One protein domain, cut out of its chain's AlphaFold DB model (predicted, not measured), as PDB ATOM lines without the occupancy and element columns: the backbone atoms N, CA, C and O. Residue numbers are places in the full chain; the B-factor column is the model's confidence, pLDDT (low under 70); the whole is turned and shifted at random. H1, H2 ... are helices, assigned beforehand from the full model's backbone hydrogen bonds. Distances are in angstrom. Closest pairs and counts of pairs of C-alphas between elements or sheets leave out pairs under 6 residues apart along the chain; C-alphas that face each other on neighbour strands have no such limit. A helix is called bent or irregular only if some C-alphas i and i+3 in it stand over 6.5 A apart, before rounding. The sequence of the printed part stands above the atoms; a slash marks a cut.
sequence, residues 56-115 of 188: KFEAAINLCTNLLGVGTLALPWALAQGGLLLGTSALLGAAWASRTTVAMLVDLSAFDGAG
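This is residues 56 to 115 of the 188 residues of the protein "Hypothetical protein" of Polarella glacialis (UniProt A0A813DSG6). The model is a lopsided, open U: the long straight arm H2b makes one limb and the longest axis, and H1 and the short arm H2a, joined by a tight link, make the other limb, which folds back into H2b at residues 82 and 83. The space between H1 and H2b is empty, and the two limbs meet at the corner between H2a and H2b. The printed part has 60 residues with two named helices, H1 then H2, and no named strand; the class is all helix. It is only just loose, close to extended, with a radius of gyration of the C-alphas of 15.2 A and spans of 47 by 21 by 15 A.

H2, residues 70 to 111, was assigned as one helix by its hydrogen bonds but is bent: C-alphas 81 and 84 are 8.9 A apart. Its arms are H2a, residues 70 to 81, and H2b, residues 84 to 111. They touch only at the corner, residues 78 to 79 with 86 to 88; the closest C-alphas, of Leu 79 and Gly 87, are 5.2 A apart. The arms run opposite ways at a steep tilt of 38 degrees. H1, residues 56 to 67, and H2a meet only through their link, and H1 and H2b are apart. Every O i to N i+4 pair is within hydrogen-bond range in H1 and H2b, and 6 of 8 are in H2a.

H2b measures 40.6 A from C-alpha 84 at (-26.948, -35.407, -47.987) to C-alpha 111 at (-19.612, -2.542, -25.287). H2a measures 17.5 A and is itself irregular, with C-alphas 73 and 76 at 6.9 A. H1 begins at C-alpha 56, (-33.921, -17.427, -23.715), and measures 16.5 A.

The two C-alphas farthest apart, of Ala 80 and Gly 113, are 47.3 A apart. Residues 56 to 74 and 92 to 115 stand free. The printed part has no cut, and the link from H1 to H2a is tight. The mean pLDDT of the printed part is 78.2; residue 70 and residues 109 to 115 are under 70.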
ATOM      1  N   LYS A  56     -34.770 -17.177 -22.533       71.88
ATOM      2  CA  LYS A  56     -33.921 -17.427 -23.715       71.88
ATOM      3  C   LYS A  56     -34.580 -18.410 -24.701       71.88
ATOM      4  O   LYS A  56     -34.348 -18.352 -25.903       71.88
ATOM      5  N   PHE A  57     -35.433 -19.279 -24.166       76.50
ATOM      6  CA  PHE A  57     -36.285 -20.216 -24.879       76.50
ATOM      7  C   PHE A  57     -37.377 -19.573 -25.753       76.50
ATOM      8  O   PHE A  57     -37.582 -20.024 -26.869       76.50
ATOM      9  N   GLU A  58     -38.051 -18.516 -25.301       74.31
ATOM     10  CA  GLU A  58     -39.101 -17.827 -26.065       74.31
ATOM     11  C   GLU A  58     -38.520 -17.088 -27.276       74.31
ATOM     12  O   GLU A  58     -39.022 -17.218 -28.392       74.31
ATOM     13  N   ALA A  59     -37.384 -16.412 -27.085       74.00
ATOM     14  CA  ALA A  59     -36.627 -15.820 -28.186       74.00
ATOM     15  C   ALA A  59     -36.134 -16.888 -29.179       74.00
ATOM     16  O   ALA A  59     -36.221 -16.692 -30.391       74.00
ATOM     17  N   ALA A  60     -35.667 -18.039 -28.678       75.00
ATOM     18  CA  ALA A  60     -35.257 -19.160 -29.520       75.00
ATOM     19  C   ALA A  60     -36.434 -19.755 -30.308       75.00
ATOM     20  O   ALA A  60     -36.285 -20.017 -31.496       75.00
ATOM     21  N   ILE A  61     -37.609 -19.916 -29.691       80.12
ATOM     22  CA  ILE A  61     -38.819 -20.375 -30.383       80.12
ATOM     23  C   ILE A  61     -39.225 -19.383 -31.468       80.12
ATOM     24  O   ILE A  61     -39.489 -19.802 -32.588       80.12
ATOM     25  N   ASN A  62     -39.244 -18.082 -31.176       79.31
ATOM     26  CA  ASN A  62     -39.618 -17.076 -32.167       79.31
ATOM     27  C   ASN A  62     -38.645 -17.061 -33.361       79.31
ATOM     28  O   ASN A  62     -39.056 -16.981 -34.521       79.31
ATOM     29  N   LEU A  63     -37.346 -17.206 -33.091       77.81
ATOM     30  CA  LEU A  63     -36.339 -17.352 -34.137       77.81
ATOM     31  C   LEU A  63     -36.560 -18.635 -34.954       77.81
ATOM     32  O   LEU A  63     -36.521 -18.590 -36.182       77.81
ATOM     33  N   CYS A  64     -36.841 -19.760 -34.292       78.12
ATOM     34  CA  CYS A  64     -37.154 -21.023 -34.953       78.12
ATOM     35  C   CYS A  64     -38.397 -20.904 -35.836       78.12
ATOM     36  O   CYS A  64     -38.353 -21.344 -36.976       78.12
ATOM     37  N   THR A  65     -39.477 -20.280 -35.370       81.12
ATOM     38  CA  THR A  65     -40.698 -20.080 -36.164       81.12
ATOM     39  C   THR A  65     -40.424 -19.255 -37.420       81.12
ATOM     40  O   THR A  65     -40.891 -19.617 -38.498       81.12
ATOM     41  N   ASN A  66     -39.612 -18.198 -37.314       76.06
ATOM     42  CA  ASN A  66     -39.203 -17.412 -38.480       76.06
ATOM     43  C   ASN A  66     -38.334 -18.220 -39.460       76.06
ATOM     44  O   ASN A  66     -38.493 -18.095 -40.672       76.06
ATOM     45  N   LEU A  67     -37.447 -19.082 -38.955       75.31
ATOM     46  CA  LEU A  67     -36.571 -19.913 -39.786       75.31
ATOM     47  C   LEU A  67     -37.310 -21.098 -40.431       75.31
ATOM     48  O   LEU A  67     -36.998 -21.493 -41.555       75.31
ATOM     49  N   LEU A  68     -38.302 -21.657 -39.732       80.50
ATOM     50  CA  LEU A  68     -39.079 -22.815 -40.168       80.50
ATOM     51  C   LEU A  68     -40.033 -22.510 -41.328       80.50
ATOM     52  O   LEU A  68     -40.564 -23.452 -41.905       80.50
ATOM     53  N   GLY A  69     -40.250 -21.242 -41.683       76.19
ATOM     54  CA  GLY A  69     -41.104 -20.847 -42.803       76.19
ATOM     55  C   GLY A  69     -40.538 -21.266 -44.167       76.19
ATOM     56  O   GLY A  69     -40.380 -22.442 -44.480       76.19
ATOM     57  N   VAL A  70     -40.216 -20.289 -45.011       67.69
ATOM     58  CA  VAL A  70     -39.798 -20.527 -46.409       67.69
ATOM     59  C   VAL A  70     -38.545 -21.414 -46.512       67.69
ATOM     60  O   VAL A  70     -38.376 -22.159 -47.476       67.69
ATOM     61  N   GLY A  71     -37.687 -21.389 -45.485       73.25
ATOM     62  CA  GLY A  71     -36.464 -22.185 -45.429       73.25
ATOM     63  C   GLY A  71     -36.699 -23.696 -45.400       73.25
ATOM     64  O   GLY A  71     -35.905 -24.435 -45.977       73.25
ATOM     65  N   THR A  72     -37.789 -24.179 -44.790       80.00
ATOM     66  CA  THR A  72     -38.064 -25.627 -44.715       80.00
ATOM     67  C   THR A  72     -38.644 -26.183 -46.005       80.00
ATOM     68  O   THR A  72     -38.389 -27.341 -46.320       80.00
ATOM     69  N   LEU A  73     -39.359 -25.366 -46.780       77.81
ATOM     70  CA  LEU A  73     -39.895 -25.762 -48.084       77.81
ATOM     71  C   LEU A  73     -38.779 -25.951 -49.120       77.81
ATOM     72  O   LEU A  73     -38.838 -26.865 -49.938       77.81
ATOM     73  N   ALA A  74     -37.725 -25.133 -49.052       74.25
ATOM     74  CA  ALA A  74     -36.579 -25.218 -49.959       74.25
ATOM     75  C   ALA A  74     -35.578 -26.332 -49.586       74.25
ATOM     76  O   ALA A  74     -34.828 -26.815 -50.439       74.25
ATOM     77  N   LEU A  75     -35.553 -26.751 -48.317       80.12
ATOM     78  CA  LEU A  75     -34.527 -27.641 -47.768       80.12
ATOM     79  C   LEU A  75     -34.502 -29.038 -48.427       80.12
ATOM     80  O   LEU A  75     -33.422 -29.469 -48.829       80.12
ATOM     81  N   PRO A  76     -35.634 -29.750 -48.610       80.38
ATOM     82  CA  PRO A  76     -35.641 -31.075 -49.232       80.38
ATOM     83  C   PRO A  76     -35.119 -31.054 -50.669       80.38
ATOM     84  O   PRO A  76     -34.347 -31.927 -51.060       80.38
ATOM     85  N   TRP A  77     -35.498 -30.033 -51.441       80.88
ATOM     86  CA  TRP A  77     -35.036 -29.857 -52.814       80.88
ATOM     87  C   TRP A  77     -33.536 -29.539 -52.867       80.88
ATOM     88  O   TRP A  77     -32.803 -30.148 -53.645       80.88
ATOM     89  N   ALA A  78     -33.048 -28.670 -51.977       77.75
ATOM     90  CA  ALA A  78     -31.626 -28.355 -51.870       77.75
ATOM     91  C   ALA A  78     -30.781 -29.578 -51.458       77.75
ATOM     92  O   ALA A  78     -29.705 -29.802 -52.013       77.75
ATOM     93  N   LEU A  79     -31.278 -30.408 -50.531       81.06
ATOM     94  CA  LEU A  79     -30.631 -31.670 -50.153       81.06
ATOM     95  C   LEU A  79     -30.646 -32.696 -51.293       81.06
ATOM     96  O   LEU A  79     -29.673 -33.431 -51.458       81.06
ATOM     97  N   ALA A  80     -31.720 -32.737 -52.085       83.81
ATOM     98  CA  ALA A  80     -31.814 -33.617 -53.245       83.81
ATOM     99  C   ALA A  80     -30.812 -33.233 -54.347       83.81
ATOM    100  O   ALA A  80     -30.266 -34.120 -54.999       83.81
ATOM    101  N   GLN A  81     -30.527 -31.938 -54.528       85.00
ATOM    102  CA  GLN A  81     -29.559 -31.465 -55.525       85.00
ATOM    103  C   GLN A  81     -28.101 -31.510 -55.053       85.00
ATOM    104  O   GLN A  81     -27.221 -31.877 -55.827       85.00
ATOM    105  N   GLY A  82     -27.828 -31.132 -53.801       78.19
ATOM    106  CA  GLY A  82     -26.467 -31.089 -53.251       78.19
ATOM    107  C   GLY A  82     -25.977 -32.422 -52.677       78.19
ATOM    108  O   GLY A  82     -24.785 -32.593 -52.431       78.19
ATOM    109  N   GLY A  83     -26.884 -33.373 -52.450       84.38
ATOM    110  CA  GLY A  83     -26.602 -34.597 -51.711       84.38
ATOM    111  C   GLY A  83     -26.566 -34.374 -50.195       84.38
ATOM    112  O   GLY A  83     -26.335 -33.271 -49.690       84.38
ATOM    113  N   LEU A  84     -26.779 -35.458 -49.444       85.56
ATOM    114  CA  LEU A  84     -26.948 -35.407 -47.987       85.56
ATOM    115  C   LEU A  84     -25.725 -34.811 -47.269       85.56
ATOM    116  O   LEU A  84     -25.876 -34.015 -46.347       85.56
ATOM    117  N   LEU A  85     -24.508 -35.164 -47.697       86.25
ATOM    118  CA  LEU A  85     -23.262 -34.703 -47.070       86.25
ATOM    119  C   LEU A  85     -23.016 -33.204 -47.284       86.25
ATOM    120  O   LEU A  85     -22.737 -32.487 -46.326       86.25
ATOM    121  N   LEU A  86     -23.157 -32.710 -48.517       85.25
ATOM    122  CA  LEU A  86     -22.941 -31.292 -48.808       85.25
ATOM    123  C   LEU A  86     -24.015 -30.437 -48.132       85.25
ATOM    124  O   LEU A  86     -23.696 -29.448 -47.476       85.25
ATOM    125  N   GLY A  87     -25.275 -30.862 -48.210       84.19
ATOM    126  CA  GLY A  87     -26.386 -30.158 -47.588       84.19
ATOM    127  C   GLY A  87     -26.302 -30.103 -46.060       84.19
ATOM    128  O   GLY A  87     -26.492 -29.041 -45.470       84.19
ATOM    129  N   THR A  88     -25.934 -31.210 -45.405       85.38
ATOM    130  CA  THR A  88     -25.698 -31.219 -43.947       85.38
ATOM    131  C   THR A  88     -24.503 -30.354 -43.553       85.38
ATOM    132  O   THR A  88     -24.597 -29.613 -42.575       85.38
ATOM    133  N   SER A  89     -23.413 -30.368 -44.328       86.94
ATOM    134  CA  SER A  89     -22.260 -29.493 -44.080       86.94
ATOM    135  C   SER A  89     -22.613 -28.005 -44.216       86.94
ATOM    136  O   SER A  89     -22.213 -27.200 -43.375       86.94
ATOM    137  N   ALA A  90     -23.435 -27.644 -45.207       85.31
ATOM    138  CA  ALA A  90     -23.909 -26.281 -45.417       85.31
ATOM    139  C   ALA A  90     -24.829 -25.814 -44.279       85.31
ATOM    140  O   ALA A  90     -24.666 -24.702 -43.781       85.31
ATOM    141  N   LEU A  91     -25.740 -26.676 -43.807       85.12
ATOM    142  CA  LEU A  91     -26.579 -26.388 -42.638       85.12
ATOM    143  C   LEU A  91     -25.748 -26.176 -41.373       85.12
ATOM    144  O   LEU A  91     -26.015 -25.251 -40.608       85.12
ATOM    145  N   LEU A  92     -24.721 -27.004 -41.162       87.94
ATOM    146  CA  LEU A  92     -23.833 -26.873 -40.011       87.94
ATOM    147  C   LEU A  92     -23.030 -25.567 -40.077       87.94
ATOM    148  O   LEU A  92     -22.903 -24.868 -39.072       87.94
ATOM    149  N   GLY A  93     -22.558 -25.200 -41.271       88.56
ATOM    150  CA  GLY A  93     -21.908 -23.918 -41.532       88.56
ATOM    151  C   GLY A  93     -22.833 -22.729 -41.266       88.56
ATOM    152  O   GLY A  93     -22.452 -21.807 -40.548       88.56
ATOM    153  N   ALA A  94     -24.071 -22.769 -41.763       84.88
ATOM    154  CA  ALA A  94     -25.069 -21.725 -41.538       84.88
ATOM    155  C   ALA A  94     -25.444 -21.587 -40.053       84.88
ATOM    156  O   ALA A  94     -25.566 -20.471 -39.543       84.88
ATOM    157  N   ALA A  95     -25.571 -22.705 -39.331       85.12
ATOM    158  CA  ALA A  95     -25.823 -22.712 -37.893       85.12
ATOM    159  C   ALA A  95     -24.650 -22.105 -37.107       85.12
ATOM    160  O   ALA A  95     -24.856 -21.286 -36.206       85.12
ATOM    161  N   TRP A  96     -23.414 -22.462 -37.463       89.25
ATOM    162  CA  TRP A  96     -22.216 -21.919 -36.827       89.25
ATOM    163  C   TRP A  96     -22.032 -20.424 -37.111       89.25
ATOM    164  O   TRP A  96     -21.770 -19.650 -36.185       89.25
ATOM    165  N   ALA A  97     -22.250 -20.000 -38.358       83.69
ATOM    166  CA  ALA A  97     -22.224 -18.596 -38.750       83.69
ATOM    167  C   ALA A  97     -23.286 -17.796 -37.986       83.69
ATOM    168  O   ALA A  97     -22.957 -16.798 -37.354       83.69
ATOM    169  N   SER A  98     -24.531 -18.281 -37.940       84.44
ATOM    170  CA  SER A  98     -25.626 -17.622 -37.212       84.44
ATOM    171  C   SER A  98     -25.307 -17.458 -35.726       84.44
ATOM    172  O   SER A  98     -25.490 -16.380 -35.162       84.44
ATOM    173  N   ARG A  99     -24.767 -18.504 -35.089       85.25
ATOM    174  CA  ARG A  99     -24.345 -18.440 -33.684       85.25
ATOM    175  C   ARG A  99     -23.249 -17.397 -33.469       85.25
ATOM    176  O   ARG A  99     -23.312 -16.649 -32.499       85.25
ATOM    177  N   THR A 100     -22.261 -17.362 -34.355       85.50
ATOM    178  CA  THR A 100     -21.133 -16.427 -34.265       85.50
ATOM    179  C   THR A 100     -21.597 -14.988 -34.456       85.50
ATOM    180  O   THR A 100     -21.233 -14.126 -33.664       85.50
ATOM    181  N   THR A 101     -22.467 -14.735 -35.437       84.12
ATOM    182  CA  THR A 101     -23.041 -13.409 -35.689       84.12
ATOM    183  C   THR A 101     -23.824 -12.901 -34.485       84.12
ATOM    184  O   THR A 101     -23.626 -11.766 -34.064       84.12
ATOM    185  N   VAL A 102     -24.680 -13.740 -33.892       80.50
ATOM    186  CA  VAL A 102     -25.451 -13.353 -32.700       80.50
ATOM    187  C   VAL A 102     -24.526 -13.082 -31.513       80.50
ATOM    188  O   VAL A 102     -24.734 -12.101 -30.809       80.50
ATOM    189  N   ALA A 103     -23.494 -13.904 -31.302       81.94
ATOM    190  CA  ALA A 103     -22.526 -13.686 -30.229       81.94
ATOM    191  C   ALA A 103     -21.777 -12.356 -30.401       81.94
ATOM    192  O   ALA A 103     -21.767 -11.542 -29.484       81.94
ATOM    193  N   MET A 104     -21.247 -12.091 -31.600       79.44
ATOM    194  CA  MET A 104     -20.581 -10.822 -31.905       79.44
ATOM    195  C   MET A 104     -21.515  -9.626 -31.733       79.44
ATOM    196  O   MET A 104     -21.098  -8.590 -31.228       79.44
ATOM    197  N   LEU A 105     -22.782  -9.761 -32.129       77.38
ATOM    198  CA  LEU A 105     -23.760  -8.691 -31.980       77.38
ATOM    199  C   LEU A 105     -24.060  -8.390 -30.508       77.38
ATOM    200  O   LEU A 105     -24.151  -7.224 -30.133       77.38
ATOM    201  N   VAL A 106     -24.191  -9.428 -29.678       75.31
ATOM    202  CA  VAL A 106     -24.392  -9.277 -28.231       75.31
ATOM    203  C   VAL A 106     -23.175  -8.617 -27.594       75.31
ATOM    204  O   VAL A 106     -23.346  -7.654 -26.848       75.31
ATOM    205  N   ASP A 107     -21.967  -9.064 -27.934       77.44
ATOM    206  CA  ASP A 107     -20.734  -8.476 -27.414       77.44
ATOM    207  C   ASP A 107     -20.633  -6.993 -27.805       77.44
ATOM    208  O   ASP A 107     -20.449  -6.138 -26.941       77.44
ATOM    209  N   LEU A 108     -20.865  -6.656 -29.080       72.12
ATOM    210  CA  LEU A 108     -20.889  -5.270 -29.567       72.12
ATOM    211  C   LEU A 108     -21.962  -4.418 -28.878       72.12
ATOM    212  O   LEU A 108     -21.705  -3.261 -28.554       72.12
ATOM    213  N   SER A 109     -23.142  -4.987 -28.617       67.62
ATOM    214  CA  SER A 109     -24.211  -4.289 -27.895       67.62
ATOM    215  C   SER A 109     -23.870  -4.042 -26.422       67.62
ATOM    216  O   SER A 109     -24.285  -3.033 -25.862       67.62
ATOM    217  N   ALA A 110     -23.083  -4.924 -25.797       67.50
ATOM    218  CA  ALA A 110     -22.646  -4.778 -24.412       67.50
ATOM    219  C   ALA A 110     -21.520  -3.739 -24.255       67.50
ATOM    220  O   ALA A 110     -21.430  -3.090 -23.213       67.50
ATOM    221  N   PHE A 111     -20.681  -3.550 -25.281       64.25
ATOM    222  CA  PHE A 111     -19.612  -2.542 -25.287       64.25
ATOM    223  C   PHE A 111     -20.112  -1.098 -25.456       64.25
ATOM    224  O   PHE A 111     -19.419  -0.175 -25.032       64.25
ATOM    225  N   ASP A 112     -21.288  -0.877 -26.053       61.34
ATOM    226  CA  ASP A 112     -21.762   0.470 -26.423       61.34
ATOM    227  C   ASP A 112     -22.239   1.309 -25.219       61.34
ATOM    228  O   ASP A 112     -22.531   2.494 -25.373       61.34
ATOM    229  N   GLY A 113     -22.326   0.740 -24.008       54.94
ATOM    230  CA  GLY A 113     -22.727   1.452 -22.779       54.94
ATOM    231  C   GLY A 113     -24.177   1.969 -22.775       54.94
ATOM    232  O   GLY A 113     -24.720   2.281 -21.717       54.94
ATOM    233  N   ALA A 114     -24.826   2.008 -23.938       55.84
ATOM    234  CA  ALA A 114     -26.262   2.077 -24.099       55.84
ATOM    235  C   ALA A 114     -26.844   0.787 -23.516       55.84
ATOM    236  O   ALA A 114     -26.530  -0.309 -23.976       55.84
ATOM    237  N   GLY A 115     -27.651   0.911 -22.461       52.94
ATOM    238  CA  GLY A 115     -28.318  -0.235 -21.852       52.94
ATOM    239  C   GLY A 115     -28.977  -1.128 -22.907       52.94
ATOM    240  O   GLY A 115     -29.468  -0.643 -23.932       52.94
TER     241      GLY A 115